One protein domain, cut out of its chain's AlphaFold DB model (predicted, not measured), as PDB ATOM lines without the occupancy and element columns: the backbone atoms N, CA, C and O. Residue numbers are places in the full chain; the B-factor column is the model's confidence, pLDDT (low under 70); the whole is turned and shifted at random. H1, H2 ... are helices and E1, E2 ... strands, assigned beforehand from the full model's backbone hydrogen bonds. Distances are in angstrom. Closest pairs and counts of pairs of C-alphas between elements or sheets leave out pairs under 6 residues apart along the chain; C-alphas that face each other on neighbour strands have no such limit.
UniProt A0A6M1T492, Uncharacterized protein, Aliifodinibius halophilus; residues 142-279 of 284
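What this domain is: This is residues 142 to 279 of the 284 residues of an uncharacterized protein of Aliifodinibius halophilus (UniProt A0A6M1T492). A strongly twisted, curled sheet of six strands has a helical hairpin, H1 and H2, on one face; H1 stands up from the sheet, and the longer H2 comes back to it and crosses E2 and E1 with its later residues. The sheet is two three-stranded meanders, E1 E2 E3 and E4 E5 E6, joined side by side through E1 and E4. The printed part has 138 residues, with two named helices and six named strands in the order E1 E2 E3 H1 H2 E4 E5 E6; the sheet's order is E3 E2 E1 E4 E5 E6, mixed, and the class is mixed, helices and strands. It is compact, with a radius of gyration of the C-alphas of 16.2 A and spans of 45 by 42 by 32 A.

How they stand to each other: E1, residues 142 to 152, and E4, residues 241 to 251, are parallel inner neighbours at 55 degrees, with N 145 and O 241 2.9 A apart. On the other side of E1 is E2, residues 158 to 170, antiparallel at 160 degrees, with N 146 and O 165 at 2.8 A. E3, residues 176 to 184, is an edge strand, antiparallel to E2, with N 166 and O 180 at 2.9 A. E5, residues 256 to 266, forms a hairpin with E4, with N 246 and O 260 at 2.8 A. The other edge strand is E6, residues 277 to 279, antiparallel to E5, with N 261 and O 278 at 2.9 A. H1, residues 191 to 203, stands up from the sheet at 74 degrees; its closest C-alphas to E4 are those of Leu 191 and Ser 244, 6.0 A apart. H2, residues 209 to 235, is on the same face, across the strands at 83 degrees to E1 on the local plane; its height over the sheet is 8.6 A. H2 touches H1 with residues 212 to 220 alone, the closest C-alphas being those of Ala 202 and Tyr 212, 5.4 A apart. The two run opposite ways at a shallow tilt of 34 degrees, only just short of steep. In H1 and H2 every O i to N i+4 pair is within hydrogen-bond range. E3, H1 H2, E4 make a split strand-helix-strand unit, two strands of one sheet joined through helices, with E2 and E1 between them in the sheet, and its crossover is right-handed.

Where its parts are: E1 begins at C-alpha 142 (336.578, 195.742, 304.492), spans 27.9 A and bends by 62 degrees at residue 149. E2 spans 31.8 A and bends by 73 degrees at residue 161; E3 spans 22.5 A and bends by 62 degrees at residue 179. H1 measures 18.0 A, and H2 37.8 A from C-alpha 209 (354.740, 203.557, 274.272). E4 spans 30.1 A, E5 29.4 A, and E6 7.2 A to C-alpha 279 (342.724, 209.932, 305.600).

The domain as a whole: The C-alphas farthest apart, those of Cys 173 and Ile 207, are 46.7 A apart. The printed part has no cut, and no link is long. The mean pLDDT of the printed part is 88.0; residues 150 to 154, 156, 159 to 160 and 184 to 185 are under 70.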
ATOM      1  N   PHE A 142     335.801 196.441 305.515       95.62
ATOM      2  CA  PHE A 142     336.578 195.742 304.492       95.62
ATOM      3  C   PHE A 142     338.015 195.533 304.963       95.62
ATOM      4  O   PHE A 142     338.648 196.479 305.428       95.62
ATOM      5  N   ASP A 143     338.520 194.307 304.834       95.31
ATOM      6  CA  ASP A 143     339.892 193.942 305.193       95.31
ATOM      7  C   ASP A 143     340.859 194.423 304.086       95.31
ATOM      8  O   ASP A 143     340.890 193.866 302.987       95.31
ATOM      9  N   LEU A 144     341.645 195.462 304.372       95.69
ATOM     10  CA  LEU A 144     342.651 196.056 303.483       95.69
ATOM     11  C   LEU A 144     344.046 195.917 304.091       95.69
ATOM     12  O   LEU A 144     344.198 195.831 305.310       95.69
ATOM     13  N   VAL A 145     345.079 195.924 303.250       95.00
ATOM     14  CA  VAL A 145     346.470 195.884 303.713       95.00
ATOM     15  C   VAL A 145     347.186 197.174 303.359       95.00
ATOM     16  O   VAL A 145     347.209 197.588 302.203       95.00
ATOM     17  N   LEU A 146     347.806 197.789 304.361       92.50
ATOM     18  CA  LEU A 146     348.712 198.912 304.206       92.50
ATOM     19  C   LEU A 146     350.140 198.374 304.127       92.50
ATOM     20  O   LEU A 146     350.641 197.789 305.089       92.50
ATOM     21  N   LEU A 147     350.779 198.561 302.974       90.38
ATOM     22  CA  LEU A 147     352.197 198.278 302.790       90.38
ATOM     23  C   LEU A 147     353.000 199.488 303.259       90.38
ATOM     24  O   LEU A 147     352.913 200.574 302.678       90.38
ATOM     25  N   GLY A 148     353.713 199.301 304.367       78.81
ATOM     26  CA  GLY A 148     354.569 200.304 304.973       78.81
ATOM     27  C   GLY A 148     355.942 200.383 304.317       78.81
ATOM     28  O   GLY A 148     356.446 199.428 303.728       78.81
ATOM     29  N   ASN A 149     356.552 201.555 304.468       70.94
ATOM     30  CA  ASN A 149     357.956 201.777 304.162       70.94
ATOM     31  C   ASN A 149     358.856 201.330 305.320       70.94
ATOM     32  O   ASN A 149     358.372 200.905 306.365       70.94
ATOM     33  N   GLU A 150     360.173 201.429 305.125       68.62
ATOM     34  CA  GLU A 150     361.171 201.175 306.171       68.62
ATOM     35  C   GLU A 150     360.787 201.908 307.468       68.62
ATOM     36  O   GLU A 150     360.601 203.130 307.450       68.62
ATOM     37  N   ASN A 151     360.654 201.189 308.592       69.31
ATOM     38  CA  ASN A 151     360.289 201.858 309.839       69.31
ATOM     39  C   ASN A 151     361.451 202.741 310.305       69.31
ATOM     40  O   ASN A 151     362.608 202.307 310.362       69.31
ATOM     41  N   ILE A 152     361.132 203.975 310.688       66.25
ATOM     42  CA  ILE A 152     362.098 204.955 311.185       66.25
ATOM     43  C   ILE A 152     361.748 205.266 312.637       66.25
ATOM     44  O   ILE A 152     360.639 205.698 312.948       66.25
ATOM     45  N   SER A 153     362.700 205.050 313.539       69.31
ATOM     46  CA  SER A 153     362.555 205.419 314.951       69.31
ATOM     47  C   SER A 153     362.415 206.935 315.137       69.31
ATOM     48  O   SER A 153     362.829 207.718 314.283       69.31
ATOM     49  N   MET A 154     361.934 207.378 316.305       65.38
ATOM     50  CA  MET A 154     361.859 208.812 316.643       65.38
ATOM     51  C   MET A 154     363.213 209.540 316.562       65.38
ATOM     52  O   MET A 154     363.246 210.751 316.367       65.38
ATOM     53  N   ALA A 155     364.328 208.815 316.693       73.69
ATOM     54  CA  ALA A 155     365.679 209.354 316.556       73.69
ATOM     55  C   ALA A 155     366.175 209.404 315.094       73.69
ATOM     56  O   ALA A 155     367.323 209.764 314.852       73.69
ATOM     57  N   GLY A 156     365.350 209.003 314.121       69.44
ATOM     58  CA  GLY A 156     365.709 208.954 312.703       69.44
ATOM     59  C   GLY A 156     366.447 207.681 312.274       69.44
ATOM     60  O   GLY A 156     366.796 207.548 311.103       69.44
ATOM     61  N   ASN A 157     366.678 206.728 313.184       74.44
ATOM     62  CA  ASN A 157     367.325 205.465 312.826       74.44
ATOM     63  C   ASN A 157     366.353 204.582 312.052       74.44
ATOM     64  O   ASN A 157     365.262 204.289 312.546       74.44
ATOM     65  N   ARG A 158     366.789 204.149 310.874       72.12
ATOM     66  CA  ARG A 158     366.115 203.148 310.056       72.12
ATOM     67  C   ARG A 158     366.198 201.779 310.717       72.12
ATOM     68  O   ARG A 158     367.252 201.403 311.232       72.12
ATOM     69  N   SER A 159     365.103 201.037 310.691       68.06
ATOM     70  CA  SER A 159     365.086 199.627 311.059       68.06
ATOM     71  C   SER A 159     364.978 198.767 309.802       68.06
ATOM     72  O   SER A 159     364.308 199.151 308.853       68.06
ATOM     73  N   TRP A 160     365.556 197.568 309.826       64.75
ATOM     74  CA  TRP A 160     365.407 196.572 308.752       64.75
ATOM     75  C   TRP A 160     364.034 195.872 308.764       64.75
ATOM     76  O   TRP A 160     363.905 194.745 308.285       64.75
ATOM     77  N   GLN A 161     363.029 196.497 309.381       70.88
ATOM     78  CA  GLN A 161     361.664 195.998 309.479       70.88
ATOM     79  C   GLN A 161     360.747 196.872 308.630       70.88
ATOM     80  O   GLN A 161     360.853 198.103 308.627       70.88
ATOM     81  N   TYR A 162     359.856 196.195 307.921       76.88
ATOM     82  CA  TYR A 162     358.827 196.796 307.094       76.88
ATOM     83  C   TYR A 162     357.499 196.313 307.649       76.88
ATOM     84  O   TYR A 162     357.260 195.105 307.668       76.88
ATOM     85  N   ASP A 163     356.663 197.234 308.116       84.12
ATOM     86  CA  ASP A 163     355.362 196.858 308.652       84.12
ATOM     87  C   ASP A 163     354.380 196.647 307.500       84.12
ATOM     88  O   ASP A 163     354.156 197.534 306.671       84.12
ATOM     89  N   GLN A 164     353.761 195.469 307.457       89.62
ATOM     90  CA  GLN A 164     352.540 195.264 306.682       89.62
ATOM     91  C   GLN A 164     351.381 195.169 307.658       89.62
ATOM     92  O   GLN A 164     351.370 194.306 308.538       89.62
ATOM     93  N   VAL A 165     350.400 196.053 307.506       91.56
ATOM     94  CA  VAL A 165     349.285 196.161 308.448       91.56
ATOM     95  C   VAL A 165     348.006 195.738 307.759       91.56
ATOM     96  O   VAL A 165     347.574 196.378 306.803       91.56
ATOM     97  N   LEU A 166     347.381 194.678 308.262       94.00
ATOM     98  CA  LEU A 166     346.003 194.352 307.939       94.00
ATOM     99  C   LEU A 166     345.095 195.221 308.807       94.00
ATOM    100  O   LEU A 166     345.142 195.148 310.038       94.00
ATOM    101  N   PHE A 167     344.235 196.004 308.175       94.31
ATOM    102  CA  PHE A 167     343.267 196.849 308.856       94.31
ATOM    103  C   PHE A 167     341.884 196.709 308.230       94.31
ATOM    104  O   PHE A 167     341.725 196.335 307.072       94.31
ATOM    105  N   GLN A 168     340.869 197.030 309.017       94.94
ATOM    106  CA  GLN A 168     339.492 197.137 308.570       94.94
ATOM    107  C   GLN A 168     339.163 198.583 308.259       94.94
ATOM    108  O   GLN A 168     339.395 199.442 309.104       94.94
ATOM    109  N   TYR A 169     338.597 198.841 307.084       95.19
ATOM    110  CA  TYR A 169     338.119 200.155 306.661       95.19
ATOM    111  C   TYR A 169     336.595 200.186 306.585       95.19
ATOM    112  O   TYR A 169     335.987 199.326 305.945       95.19
ATOM    113  N   CYS A 170     335.973 201.191 307.202       95.31
ATOM    114  CA  CYS A 170     334.545 201.440 307.046       95.31
ATOM    115  C   CYS A 170     334.253 202.355 305.853       95.31
ATOM    116  O   CYS A 170     334.631 203.524 305.866       95.31
ATOM    117  N   ASN A 171     333.460 201.881 304.891       94.31
ATOM    118  CA  ASN A 171     333.050 202.689 303.734       94.31
ATOM    119  C   ASN A 171     332.156 203.898 304.060       94.31
ATOM    120  O   ASN A 171     332.021 204.783 303.223       94.31
ATOM    121  N   TYR A 172     331.515 203.937 305.232       94.56
ATOM    122  CA  TYR A 172     330.548 204.988 305.569       94.56
ATOM    123  C   TYR A 172     331.124 206.081 306.475       94.56
ATOM    124  O   TYR A 172     330.953 207.264 306.199       94.56
ATOM    125  N   CYS A 173     331.793 205.700 307.568       93.31
ATOM    126  CA  CYS A 173     332.363 206.657 308.525       93.31
ATOM    127  C   CYS A 173     333.886 206.796 308.429       93.31
ATOM    128  O   CYS A 173     334.474 207.513 309.235       93.31
ATOM    129  N   SER A 174     334.522 206.095 307.482       91.75
ATOM    130  CA  SER A 174     335.969 206.123 307.225       91.75
ATOM    131  C   SER A 174     336.852 205.763 308.424       91.75
ATOM    132  O   SER A 174     338.060 205.998 308.390       91.75
ATOM    133  N   ILE A 175     336.282 205.168 309.479       91.44
ATOM    134  CA  ILE A 175     337.079 204.635 310.579       91.44
ATOM    135  C   ILE A 175     337.921 203.470 310.064       91.44
ATOM    136  O   ILE A 175     337.443 202.632 309.292       91.44
ATOM    137  N   SER A 176     339.170 203.432 310.512       91.81
ATOM    138  CA  SER A 176     340.070 202.311 310.295       91.81
ATOM    139  C   SER A 176     340.467 201.692 311.629       91.81
ATOM    140  O   SER A 176     340.602 202.387 312.637       91.81
ATOM    141  N   ARG A 177     340.615 200.367 311.648       91.31
ATOM    142  CA  ARG A 177     341.062 199.617 312.824       91.31
ATOM    143  C   ARG A 177     342.083 198.575 312.407       91.31
ATOM    144  O   ARG A 177     341.796 197.749 311.547       91.31
ATOM    145  N   GLU A 178     343.232 198.565 313.065       92.69
ATOM    146  CA  GLU A 178     344.219 197.501 312.898       92.69
ATOM    147  C   GLU A 178     343.665 196.150 313.380       92.69
ATOM    148  O   GLU A 178     343.047 196.041 314.443       92.69
ATOM    149  N   VAL A 179     343.865 195.119 312.561       92.56
ATOM    150  CA  VAL A 179     343.463 193.736 312.840       92.56
ATOM    151  C   VAL A 179     344.682 192.884 313.152       92.56
ATOM    152  O   VAL A 179     344.647 192.078 314.079       92.56
ATOM    153  N   SER A 180     345.735 193.025 312.349       92.06
ATOM    154  CA  SER A 180     346.965 192.254 312.481       92.06
ATOM    155  C   SER A 180     348.118 192.988 311.811       92.06
ATOM    156  O   SER A 180     347.909 193.827 310.931       92.06
ATOM    157  N   ARG A 181     349.341 192.625 312.188       90.38
ATOM    158  CA  ARG A 181     350.558 193.211 311.651       90.38
ATOM    159  C   ARG A 181     351.642 192.167 311.465       90.38
ATOM    160  O   ARG A 181     351.859 191.320 312.330       90.38
ATOM    161  N   ILE A 182     352.341 192.275 310.344       87.38
ATOM    162  CA  ILE A 182     353.561 191.531 310.062       87.38
ATOM    163  C   ILE A 182     354.738 192.478 310.287       87.38
ATOM    164  O   ILE A 182     354.850 193.498 309.613       87.38
ATOM    165  N   ASN A 183     355.606 192.103 311.228       79.12
ATOM    166  CA  ASN A 183     356.853 192.799 311.542       79.12
ATOM    167  C   ASN A 183     358.016 191.882 311.163       79.12
ATOM    168  O   ASN A 183     358.551 191.167 312.015       79.12
ATOM    169  N   ASN A 184     358.374 191.827 309.883       68.94
ATOM    170  CA  ASN A 184     359.422 190.923 309.417       68.94
ATOM    171  C   ASN A 184     360.478 191.644 308.563       68.94
ATOM    172  O   ASN A 184     360.380 192.830 308.253       68.94
ATOM    173  N   THR A 185     361.535 190.903 308.227       63.00
ATOM    174  CA  THR A 185     362.618 191.352 307.340       63.00
ATOM    175  C   THR A 185     362.288 191.143 305.862       63.00
ATOM    176  O   THR A 185     363.132 191.409 305.008       63.00
ATOM    177  N   VAL A 186     361.110 190.596 305.536       71.12
ATOM    178  CA  VAL A 186     360.691 190.411 304.146       71.12
ATOM    179  C   VAL A 186     360.248 191.771 303.638       71.12
ATOM    180  O   VAL A 186     359.154 192.246 303.918       71.12
ATOM    181  N   GLN A 187     361.138 192.413 302.894       70.31
ATOM    182  CA  GLN A 187     360.860 193.708 302.305       70.31
ATOM    183  C   GLN A 187     359.843 193.550 301.171       70.31
ATOM    184  O   GLN A 187     360.192 193.167 300.053       70.31
ATOM    185  N   LEU A 188     358.584 193.873 301.457       81.88
ATOM    186  CA  LEU A 188     357.643 194.276 300.422       81.88
ATOM    187  C   LEU A 188     357.774 195.791 300.242       81.88
ATOM    188  O   LEU A 188     357.585 196.514 301.222       81.88
ATOM    189  N   PRO A 189     358.125 196.288 299.043       78.75
ATOM    190  CA  PRO A 189     358.117 197.722 298.805       78.75
ATOM    191  C   PRO A 189     356.690 198.256 298.957       78.75
ATOM    192  O   PRO A 189     355.719 197.556 298.649       78.75
ATOM    193  N   ASP A 190     356.567 199.511 299.386       84.44
ATOM    194  CA  ASP A 190     355.310 200.227 299.215       84.44
ATOM    195  C   ASP A 190     354.956 200.309 297.716       84.44
ATOM    196  O   ASP A 190     355.818 200.179 296.837       84.44
ATOM    197  N   LEU A 191     353.676 200.498 297.407       88.38
ATOM    198  CA  LEU A 191     353.187 200.400 296.032       88.38
ATOM    199  C   LEU A 191     353.590 201.594 295.171       88.38
ATOM    200  O   LEU A 191     353.721 201.430 293.961       88.38
ATOM    201  N   GLU A 192     353.862 202.756 295.768       86.88
ATOM    202  CA  GLU A 192     354.406 203.914 295.054       86.88
ATOM    203  C   GLU A 192     355.839 203.616 294.589       86.88
ATOM    204  O   GLU A 192     356.170 203.763 293.409       86.88
ATOM    205  N   THR A 193     356.672 203.095 295.495       87.44
ATOM    206  CA  THR A 193     358.030 202.641 295.174       87.44
ATOM    207  C   THR A 193     358.013 201.509 294.148       87.44
ATOM    208  O   THR A 193     358.807 201.532 293.205       87.44
ATOM    209  N   LEU A 194     357.103 200.539 294.284       89.38
ATOM    210  CA  LEU A 194     356.963 199.432 293.336       89.38
ATOM    211  C   LEU A 194     356.605 199.932 291.931       89.38
ATOM    212  O   LEU A 194     357.244 199.530 290.959       89.38
ATOM    213  N   GLN A 195     355.615 200.823 291.816       90.94
ATOM    214  CA  GLN A 195     355.224 201.416 290.535       90.94
ATOM    215  C   GLN A 195     356.396 202.141 289.881       90.94
ATOM    216  O   GLN A 195     356.636 201.955 288.690       90.94
ATOM    217  N   LYS A 196     357.174 202.902 290.656       91.00
ATOM    218  CA  LYS A 196     358.368 203.577 290.145       91.00
ATOM    219  C   LYS A 196     359.422 202.592 289.632       91.00
ATOM    220  O   LYS A 196     359.909 202.750 288.522       91.00
ATOM    221  N   GLN A 197     359.738 201.549 290.401       90.88
ATOM    222  CA  GLN A 197     360.713 200.531 289.990       90.88
ATOM    223  C   GLN A 197     360.303 199.824 288.691       90.88
ATOM    224  O   GLN A 197     361.148 199.544 287.841       90.88
ATOM    225  N   ILE A 198     359.009 199.545 288.527       92.81
ATOM    226  CA  ILE A 198     358.471 198.921 287.314       92.81
ATOM    227  C   ILE A 198     358.468 199.910 286.143       92.81
ATOM    228  O   ILE A 198     358.795 199.509 285.029       92.81
ATOM    229  N   SER A 199     358.152 201.186 286.389       93.19
ATOM    230  CA  SER A 199     358.263 202.271 285.403       93.19
ATOM    231  C   SER A 199     359.685 202.352 284.850       93.19
ATOM    232  O   SER A 199     359.880 202.200 283.647       93.19
ATOM    233  N   ASP A 200     360.683 202.465 285.730       93.31
ATOM    234  CA  ASP A 200     362.102 202.541 285.358       93.31
ATOM    235  C   ASP A 200     362.543 201.290 284.564       93.31
ATOM    236  O   ASP A 200     363.282 201.377 283.578       93.31
ATOM    237  N   TYR A 201     362.064 200.101 284.959       91.50
ATOM    238  CA  TYR A 201     362.327 198.853 284.238       91.50
ATOM    239  C   TYR A 201     361.694 198.834 282.839       91.50
ATOM    240  O   TYR A 201     362.354 198.449 281.870       91.50
ATOM    241  N   ALA A 202     360.429 199.240 282.725       93.31
ATOM    242  CA  ALA A 202     359.701 199.267 281.465       93.31
ATOM    243  C   ALA A 202     360.310 200.291 280.496       93.31
ATOM    244  O   ALA A 202     360.509 199.961 279.327       93.31
ATOM    245  N   GLU A 203     360.701 201.477 280.973       93.19
ATOM    246  CA  GLU A 203     361.419 202.488 280.179       93.19
ATOM    247  C   GLU A 203     362.731 201.940 279.609       93.19
ATOM    248  O   GLU A 203     363.033 202.139 278.434       93.19
ATOM    249  N   GLY A 204     363.489 201.177 280.404       92.94
ATOM    250  CA  GLY A 204     364.740 200.556 279.958       92.94
ATOM    251  C   GLY A 204     364.575 199.421 278.937       92.94
ATOM    252  O   GLY A 204     365.572 198.953 278.377       92.94
ATOM    253  N   LYS A 205     363.349 198.937 278.705       92.25
ATOM    254  CA  LYS A 205     363.043 197.795 277.821       92.25
ATOM    255  C   LYS A 205     362.172 198.160 276.623       92.25
ATOM    256  O   LYS A 205     362.214 197.452 275.617       92.25
ATOM    257  N   ALA A 206     361.372 199.210 276.733       90.25
ATOM    258  CA  ALA A 206     360.393 199.580 275.729       90.25
ATOM    259  C   ALA A 206     361.035 200.264 274.518       90.25
ATOM    260  O   ALA A 206     361.914 201.113 274.642       90.25
ATOM    261  N   ILE A 207     360.548 199.916 273.327       91.38
ATOM    262  CA  ILE A 207     360.958 200.548 272.064       91.38
ATOM    263  C   ILE A 207     359.960 201.652 271.674       91.38
ATOM    264  O   ILE A 207     360.283 202.576 270.928       91.38
ATOM    265  N   ASN A 208     358.729 201.568 272.178       92.69
ATOM    266  CA  ASN A 208     357.653 202.531 271.972       92.69
ATOM    267  C   ASN A 208     356.685 202.514 273.171       92.69
ATOM    268  O   ASN A 208     356.782 201.658 274.050       92.69
ATOM    269  N   GLN A 209     355.712 203.431 273.178       93.06
ATOM    270  CA  GLN A 209     354.740 203.557 274.272       93.06
ATOM    271  C   GLN A 209     353.887 202.299 274.483       93.06
ATOM    272  O   GLN A 209     353.624 201.916 275.616       93.06
ATOM    273  N   LYS A 210     353.469 201.627 273.407       94.50
ATOM    274  CA  LYS A 210     352.633 200.425 273.515       94.50
ATOM    275  C   LYS A 210     353.394 199.279 274.185       94.50
ATOM    276  O   LYS A 210     352.815 198.534 274.973       94.50
ATOM    277  N   ASP A 211     354.681 199.149 273.872       93.38
ATOM    278  CA  ASP A 211     355.561 198.179 274.518       93.38
ATOM    279  C   ASP A 211     355.754 198.530 275.994       93.38
ATOM    280  O   ASP A 211     355.641 197.645 276.839       93.38
ATOM    281  N   TYR A 212     355.968 199.813 276.308       95.44
ATOM    282  CA  TYR A 212     356.054 200.303 277.685       95.44
ATOM    283  C   TYR A 212     354.803 199.940 278.490       95.44
ATOM    284  O   TYR A 212     354.918 199.275 279.518       95.44
ATOM    285  N   ASP A 213     353.616 200.302 277.993       94.25
ATOM    286  CA  ASP A 213     352.349 200.056 278.682       94.25
ATOM    287  C   ASP A 213     352.146 198.553 278.929       94.25
ATOM    288  O   ASP A 213     351.773 198.136 280.022       94.25
ATOM    289  N   SER A 214     352.451 197.719 277.930       94.31
ATOM    290  CA  SER A 214     352.354 196.261 278.042       94.31
ATOM    291  C   SER A 214     353.321 195.690 279.084       94.31
ATOM    292  O   SER A 214     352.921 194.874 279.917       94.31
ATOM    293  N   ILE A 215     354.592 196.110 279.070       93.69
ATOM    294  CA  ILE A 215     355.605 195.641 280.027       93.69
ATOM    295  C   ILE A 215     355.229 196.078 281.441       93.69
ATOM    296  O   ILE A 215     355.217 195.243 282.345       93.69
ATOM    297  N   PHE A 216     354.874 197.352 281.621       94.69
ATOM    298  CA  PHE A 216     354.472 197.898 282.911       94.69
ATOM    299  C   PHE A 216     353.293 197.119 283.496       94.69
ATOM    300  O   PHE A 216     353.380 196.640 284.623       94.69
ATOM    301  N   GLN A 217     352.214 196.941 282.725       93.62
ATOM    302  CA  GLN A 217     351.016 196.246 283.205       93.62
ATOM    303  C   GLN A 217     351.306 194.780 283.546       93.62
ATOM    304  O   GLN A 217     350.902 194.309 284.608       93.62
ATOM    305  N   ASN A 218     352.054 194.067 282.700       93.56
ATOM    306  CA  ASN A 218     352.402 192.669 282.962       93.56
ATOM    307  C   ASN A 218     353.262 192.513 284.226       93.56
ATOM    308  O   ASN A 218     352.994 191.639 285.050       93.56
ATOM    309  N   GLU A 219     354.289 193.348 284.400       93.44
ATOM    310  CA  GLU A 219     355.141 193.298 285.592       93.44
ATOM    311  C   GLU A 219     354.378 193.713 286.853       93.44
ATOM    312  O   GLU A 219     354.503 193.057 287.888       93.44
ATOM    313  N   TYR A 220     353.534 194.743 286.767       93.00
ATOM    314  CA  TYR A 220     352.714 195.194 287.888       93.00
ATOM    315  C   TYR A 220     351.746 194.104 288.354       93.00
ATOM    316  O   TYR A 220     351.751 193.751 289.534       93.00
ATOM    317  N   GLU A 221     351.004 193.472 287.442       91.19
ATOM    318  CA  GLU A 221     350.096 192.364 287.771       91.19
ATOM    319  C   GLU A 221     350.831 191.138 288.333       91.19
ATOM    320  O   GLU A 221     350.367 190.498 289.289       91.19
ATOM    321  N   ASN A 222     352.017 190.824 287.802       91.75
ATOM    322  CA  ASN A 222     352.854 189.741 288.317       91.75
ATOM    323  C   ASN A 222     353.300 190.005 289.763       91.75
ATOM    324  O   ASN A 222     353.244 189.100 290.603       91.75
ATOM    325  N   GLN A 223     353.729 191.232 290.074       91.81
ATOM    326  CA  GLN A 223     354.141 191.611 291.426       91.81
ATOM    327  C   GLN A 223     352.947 191.674 292.380       91.81
ATOM    328  O   GLN A 223     353.011 191.084 293.460       91.81
ATOM    329  N   LEU A 224     351.824 192.271 291.966       91.69
ATOM    330  CA  LEU A 224     350.582 192.271 292.744       91.69
ATOM    331  C   LEU A 224     350.127 190.849 293.071       91.69
ATOM    332  O   LEU A 224     349.761 190.561 294.209       91.69
ATOM    333  N   THR A 225     350.189 189.927 292.112       90.31
ATOM    334  CA  THR A 225     349.825 188.520 292.336       90.31
ATOM    335  C   THR A 225     350.723 187.856 293.384       90.31
ATOM    336  O   THR A 225     350.231 187.135 294.257       90.31
ATOM    337  N   ARG A 226     352.035 188.124 293.356       91.25
ATOM    338  CA  ARG A 226     352.985 187.613 294.359       91.25
ATOM    339  C   ARG A 226     352.723 188.198 295.744       91.25
ATOM    340  O   ARG A 226     352.671 187.431 296.705       91.25
ATOM    341  N   ILE A 227     352.518 189.512 295.825       92.19
ATOM    342  CA  ILE A 227     352.218 190.233 297.066       92.19
ATOM    343  C   ILE A 227     350.920 189.710 297.678       92.19
ATOM    344  O   ILE A 227     350.926 189.271 298.824       92.19
ATOM    345  N   LYS A 228     349.825 189.659 296.911       91.62
ATOM    346  CA  LYS A 228     348.529 189.157 297.393       91.62
ATOM    347  C   LYS A 228     348.631 187.736 297.930       91.62
ATOM    348  O   LYS A 228     348.109 187.453 299.001       91.62
ATOM    349  N   ARG A 229     349.342 186.852 297.223       90.88
ATOM    350  CA  ARG A 229     349.562 185.472 297.677       90.88
ATOM    351  C   ARG A 229     350.360 185.417 298.980       90.88
ATOM    352  O   ARG A 229     350.002 184.648 299.864       90.88
ATOM    353  N   PHE A 230     351.420 186.216 299.098       91.75
ATOM    354  CA  PHE A 230     352.209 186.305 300.327       91.75
ATOM    355  C   PHE A 230     351.353 186.797 301.500       91.75
ATOM    356  O   PHE A 230     351.236 186.100 302.502       91.75
ATOM    357  N   LEU A 231     350.679 187.938 301.340       93.06
ATOM    358  CA  LEU A 231     349.839 188.534 302.381       93.06
ATOM    359  C   LEU A 231     348.689 187.612 302.786       93.06
ATOM    360  O   LEU A 231     348.395 187.493 303.971       93.06
ATOM    361  N   LYS A 232     348.074 186.923 301.816       91.56
ATOM    362  CA  LYS A 232     347.028 185.937 302.092       91.56
ATOM    363  C   LYS A 232     347.525 184.839 303.025       91.56
ATOM    364  O   LYS A 232     346.816 184.477 303.960       91.56
ATOM    365  N   ASN A 233     348.723 184.321 302.767       90.94
ATOM    366  CA  ASN A 233     349.311 183.255 303.568       90.94
ATOM    367  C   ASN A 233     349.697 183.749 304.967       90.94
ATOM    368  O   ASN A 233     349.362 183.093 305.947       90.94
ATOM    369  N   GLU A 234     350.349 184.910 305.066       91.94
ATOM    370  CA  GLU A 234     350.821 185.451 306.346       91.94
ATOM    371  C   GLU A 234     349.670 185.889 307.263       91.94
ATOM    372  O   GLU A 234     349.683 185.614 308.461       91.94
ATOM    373  N   PHE A 235     348.634 186.531 306.714       91.31
ATOM    374  CA  PHE A 235     347.464 186.946 307.493       91.31
ATOM    375  C   PHE A 235     346.392 185.861 307.628       91.31
ATOM    376  O   PHE A 235     345.433 186.052 308.378       91.31
ATOM    377  N   ASN A 236     346.517 184.750 306.893       89.88
ATOM    378  CA  ASN A 236     345.476 183.730 306.739       89.88
ATOM    379  C   ASN A 236     344.100 184.336 306.369       89.88
ATOM    380  O   ASN A 236     343.052 183.917 306.864       89.88
ATOM    381  N   LYS A 237     344.116 185.382 305.537       87.44
ATOM    382  CA  LYS A 237     342.951 186.182 305.136       87.44
ATOM    383  C   LYS A 237     343.157 186.764 303.748       87.44
ATOM    384  O   LYS A 237     344.265 187.149 303.401       87.44
ATOM    385  N   ILE A 238     342.090 186.874 302.967       88.19
ATOM    386  CA  ILE A 238     342.156 187.476 301.632       88.19
ATOM    387  C   ILE A 238     342.104 189.002 301.782       88.19
ATOM    388  O   ILE A 238     341.112 189.507 302.306       88.19
ATOM    389  N   PRO A 239     343.141 189.743 301.350       91.06
ATOM    390  CA  PRO A 239     343.072 191.196 301.313       91.06
ATOM    391  C   PRO A 239     342.157 191.642 300.169       91.06
ATOM    392  O   PRO A 239     342.313 191.192 299.036       91.06
ATOM    393  N   PHE A 240     341.239 192.561 300.455       94.12
ATOM    394  CA  PHE A 240     340.313 193.128 299.466       94.12
ATOM    395  C   PHE A 240     340.802 194.444 298.857       94.12
ATOM    396  O   PHE A 240     340.192 194.972 297.928       94.12
ATOM    397  N   GLY A 241     341.927 194.953 299.354       95.00
ATOM    398  CA  GLY A 241     342.643 196.075 298.776       95.00
ATOM    399  C   GLY A 241     344.047 196.204 299.343       95.00
ATOM    400  O   GLY A 241     344.332 195.753 300.455       95.00
ATOM    401  N   LEU A 242     344.927 196.807 298.549       95.25
ATOM    402  CA  LEU A 242     346.302 197.108 298.908       95.25
ATOM    403  C   LEU A 242     346.524 198.616 298.835       95.25
ATOM    404  O   LEU A 242     346.181 199.274 297.848       95.25
ATOM    405  N   CYS A 243     347.112 199.143 299.900       94.12
ATOM    406  CA  CYS A 243     347.264 200.565 300.131       94.12
ATOM    407  C   CYS A 243     348.720 200.922 300.432       94.12
ATOM    408  O   CYS A 243     349.494 200.094 300.920       94.12
ATOM    409  N   SER A 244     349.080 202.182 300.216       90.94
ATOM    410  CA  SER A 244     350.331 202.758 300.716       90.94
ATOM    411  C   SER A 244     350.099 204.181 301.205       90.94
ATOM    412  O   SER A 244     349.194 204.881 300.741       90.94
ATOM    413  N   ASN A 245     350.893 204.597 302.189       87.12
ATOM    414  CA  ASN A 245     350.874 205.977 302.651       87.12
ATOM    415  C   ASN A 245     351.592 206.855 301.627       87.12
ATOM    416  O   ASN A 245     352.721 206.561 301.250       87.12
ATOM    417  N   SER A 246     350.948 207.948 301.237       84.62
ATOM    418  CA  SER A 246     351.497 208.947 300.329       84.62
ATOM    419  C   SER A 246     351.493 210.309 301.024       84.62
ATOM    420  O   SER A 246     350.673 210.576 301.910       84.62
ATOM    421  N   TYR A 247     352.450 211.162 300.670       83.00
ATOM    422  CA  TYR A 247     352.534 212.526 301.184       83.00
ATOM    423  C   TYR A 247     352.346 213.507 300.038       83.00
ATOM    424  O   TYR A 247     353.158 213.566 299.116       83.00
ATOM    425  N   THR A 248     351.282 214.297 300.121       83.38
ATOM    426  CA  THR A 248     350.954 215.289 299.105       83.38
ATOM    427  C   THR A 248     351.434 216.659 299.573       83.38
ATOM    428  O   THR A 248     350.935 217.205 300.558       83.38
ATOM    429  N   ILE A 249     352.418 217.217 298.859       86.25
ATOM    430  CA  ILE A 249     352.963 218.556 299.118       86.25
ATOM    431  C   ILE A 249     351.975 219.604 298.598       86.25
ATOM    432  O   ILE A 249     351.704 219.677 297.400       86.25
ATOM    433  N   THR A 250     351.471 220.451 299.490       89.69
ATOM    434  CA  THR A 250     350.603 221.592 299.159       89.69
ATOM    435  C   THR A 250     351.404 222.876 298.956       89.69
ATOM    436  O   THR A 250     350.977 223.754 298.206       89.69
ATOM    437  N   ASN A 251     352.589 222.985 299.569       85.69
ATOM    438  CA  ASN A 251     353.497 224.113 299.388       85.69
ATOM    439  C   ASN A 251     354.950 223.641 299.169       85.69
ATOM    440  O   ASN A 251     355.645 223.262 300.115       85.69
ATOM    441  N   PRO A 252     355.467 223.735 297.931       88.00
ATOM    442  CA  PRO A 252     356.826 223.305 297.606       88.00
ATOM    443  C   PRO A 252     357.940 224.068 298.335       88.00
ATOM    444  O   PRO A 252     359.051 223.561 298.441       88.00
ATOM    445  N   LYS A 253     357.683 225.288 298.831       86.69
ATOM    446  CA  LYS A 253     358.731 226.133 299.436       86.69
ATOM    447  C   LYS A 253     359.162 225.661 300.821       86.69
ATOM    448  O   LYS A 253     360.300 225.893 301.209       86.69
ATOM    449  N   ASN A 254     358.251 225.052 301.569       89.31
ATOM    450  CA  ASN A 254     358.484 224.560 302.928       89.31
ATOM    451  C   ASN A 254     358.186 223.059 303.064       89.31
ATOM    452  O   ASN A 254     358.211 222.550 304.180       89.31
ATOM    453  N   ALA A 255     357.904 222.375 301.948       84.62
ATOM    454  CA  ALA A 255     357.466 220.981 301.908       84.62
ATOM    455  C   ALA A 255     356.230 220.695 302.788       84.62
ATOM    456  O   ALA A 255     356.018 219.559 303.217       84.62
ATOM    457  N   ASP A 256     355.412 221.719 303.053       86.88
ATOM    458  CA  ASP A 256     354.157 221.561 303.781       86.88
ATOM    459  C   ASP A 256     353.150 220.790 302.928       86.88
ATOM    460  O   ASP A 256     353.177 220.842 301.692       86.88
ATOM    461  N   GLY A 257     352.302 220.021 303.593       85.50
ATOM    462  CA  GLY A 257     351.512 218.986 302.959       85.50
ATOM    463  C   GLY A 257     350.734 218.152 303.960       85.50
ATOM    464  O   GLY A 257     350.688 218.437 305.155       85.50
ATOM    465  N   TYR A 258     350.106 217.100 303.459       86.12
ATOM    466  CA  TYR A 258     349.349 216.170 304.282       86.12
ATOM    467  C   TYR A 258     349.658 214.730 303.890       86.12
ATOM    468  O   TYR A 258     349.994 214.424 302.746       86.12
ATOM    469  N   LYS A 259     349.557 213.841 304.879       85.38
ATOM    470  CA  LYS A 259     349.609 212.397 304.662       85.38
ATOM    471  C   LYS A 259     348.218 211.894 304.320       85.38
ATOM    472  O   LYS A 259     347.239 212.280 304.958       85.38
ATOM    473  N   GLU A 260     348.157 210.985 303.369       89.81
ATOM    474  CA  GLU A 260     346.952 210.259 302.994       89.81
ATOM    475  C   GLU A 260     347.295 208.797 302.726       89.81
ATOM    476  O   GLU A 260     348.455 208.441 302.509       89.81
ATOM    477  N   THR A 261     346.288 207.938 302.762       91.12
ATOM    478  CA  THR A 261     346.429 206.542 302.367       91.12
ATOM    479  C   THR A 261     345.787 206.378 300.994       91.12
ATOM    480  O   THR A 261     344.602 206.662 300.824       91.12
ATOM    481  N   LYS A 262     346.582 205.942 300.011       93.12
ATOM    482  CA  LYS A 262     346.137 205.683 298.636       93.12
ATOM    483  C   LYS A 262     345.900 204.196 298.429       93.12
ATOM    484  O   LYS A 262     346.704 203.376 298.877       93.12
ATOM    485  N   VAL A 263     344.821 203.863 297.732       94.00
ATOM    486  CA  VAL A 263     344.471 202.507 297.308       94.00
ATOM    487  C   VAL A 263     345.015 202.294 295.902       94.00
ATOM    488  O   VAL A 263     344.598 202.944 294.950       94.00
ATOM    489  N   TYR A 264     345.960 201.372 295.769       93.06
ATOM    490  CA  TYR A 264     346.626 201.073 294.494       93.06
ATOM    491  C   TYR A 264     346.045 199.838 293.810       93.06
ATOM    492  O   TYR A 264     346.239 199.630 292.611       93.06
ATOM    493  N   TRP A 265     345.360 198.997 294.582       93.75
ATOM    494  CA  TRP A 265     344.626 197.843 294.096       93.75
ATOM    495  C   TRP A 265     343.450 197.565 295.031       93.75
ATOM    496  O   TRP A 265     343.579 197.690 296.248       93.75
ATOM    497  N   GLN A 266     342.319 197.155 294.467       93.62
ATOM    498  CA  GLN A 266     341.166 196.645 295.199       93.62
ATOM    499  C   GLN A 266     340.429 195.613 294.354       93.62
ATOM    500  O   GLN A 266     340.536 195.617 293.126       93.62
ATOM    501  N   GLU A 267     339.673 194.738 295.008       91.00
ATOM    502  CA  GLU A 267     338.809 193.802 294.298       91.00
ATOM    503  C   GLU A 267     337.695 194.549 293.553       91.00
ATOM    504  O   GLU A 267     336.981 195.379 294.120       91.00
ATOM    505  N   ASN A 268     337.510 194.236 292.268       88.19
ATOM    506  CA  ASN A 268     336.620 194.999 291.385       88.19
ATOM    507  C   ASN A 268     335.161 195.019 291.863       88.19
ATOM    508  O   ASN A 268     334.471 196.028 291.701       88.19
ATOM    509  N   PHE A 269     334.701 193.947 292.514       89.06
ATOM    510  CA  PHE A 269     333.337 193.867 293.038       89.06
ATOM    511  C   PHE A 269     333.070 194.822 294.223       89.06
ATOM    512  O   PHE A 269     331.908 195.000 294.603       89.06
ATOM    513  N   LEU A 270     334.121 195.451 294.774       92.12
ATOM    514  CA  LEU A 270     334.092 196.432 295.868       92.12
ATOM    515  C   LEU A 270     334.394 197.869 295.431       92.12
ATOM    516  O   LEU A 270     334.397 198.764 296.273       92.12
ATOM    517  N   LYS A 271     334.582 198.124 294.131       87.56
ATOM    518  CA  LYS A 271     335.033 199.424 293.605       87.56
ATOM    519  C   LYS A 271     334.198 200.636 294.050       87.56
ATOM    520  O   LYS A 271     334.721 201.737 294.152       87.56
ATOM    521  N   ASN A 272     332.910 200.440 294.337       89.62
ATOM    522  CA  ASN A 272     332.010 201.504 294.803       89.62
ATOM    523  C   ASN A 272     332.021 201.713 296.331       89.62
ATOM    524  O   ASN A 272     331.376 202.634 296.825       89.62
ATOM    525  N   TYR A 273     332.712 200.856 297.085       92.88
ATOM    526  CA  TYR A 273     332.738 200.871 298.551       92.88
ATOM    527  C   TYR A 273     334.028 201.459 299.111       92.88
ATOM    528  O   TYR A 273     334.004 202.067 300.181       92.88
ATOM    529  N   ILE A 274     335.150 201.282 298.420       92.94
ATOM    530  CA  ILE A 274     336.452 201.739 298.901       92.94
ATOM    531  C   ILE A 274     336.916 202.877 297.985       92.94
ATOM    532  O   ILE A 274     337.096 202.652 296.786       92.94
ATOM    533  N   PRO A 275     337.079 204.104 298.515       92.94
ATOM    534  CA  PRO A 275     337.557 205.220 297.715       92.94
ATOM    535  C   PRO A 275     339.038 205.033 297.370       92.94
ATOM    536  O   PRO A 275     339.786 204.420 298.130       92.94
ATOM    537  N   ASP A 276     339.475 205.630 296.261       92.88
ATOM    538  CA  ASP A 276     340.870 205.548 295.798       92.88
ATOM    539  C   ASP A 276     341.871 206.162 296.796       92.88
ATOM    540  O   ASP A 276     343.061 205.850 296.780       92.88
ATOM    541  N   GLN A 277     341.393 207.036 297.685       92.00
ATOM    542  CA  GLN A 277     342.181 207.644 298.750       92.00
ATOM    543  C   GLN A 277     341.316 207.990 299.964       92.00
ATOM    544  O   GLN A 277     340.138 208.334 299.834       92.00
ATOM    545  N   PHE A 278     341.914 207.930 301.150       90.50
ATOM    546  CA  PHE A 278     341.291 208.330 302.412       90.50
ATOM    547  C   PHE A 278     342.339 208.838 303.416       90.50
ATOM    548  O   PHE A 278     343.540 208.854 303.140       90.50
ATOM    549  N   GLY A 279     341.873 209.324 304.573       84.69
ATOM    550  CA  GLY A 279     342.724 209.932 305.600       84.69
ATOM    551  C   GLY A 279     343.884 209.032 306.041       84.69
ATOM    552  O   GLY A 279     343.814 207.811 305.926       84.69
TER     553      GLY A 279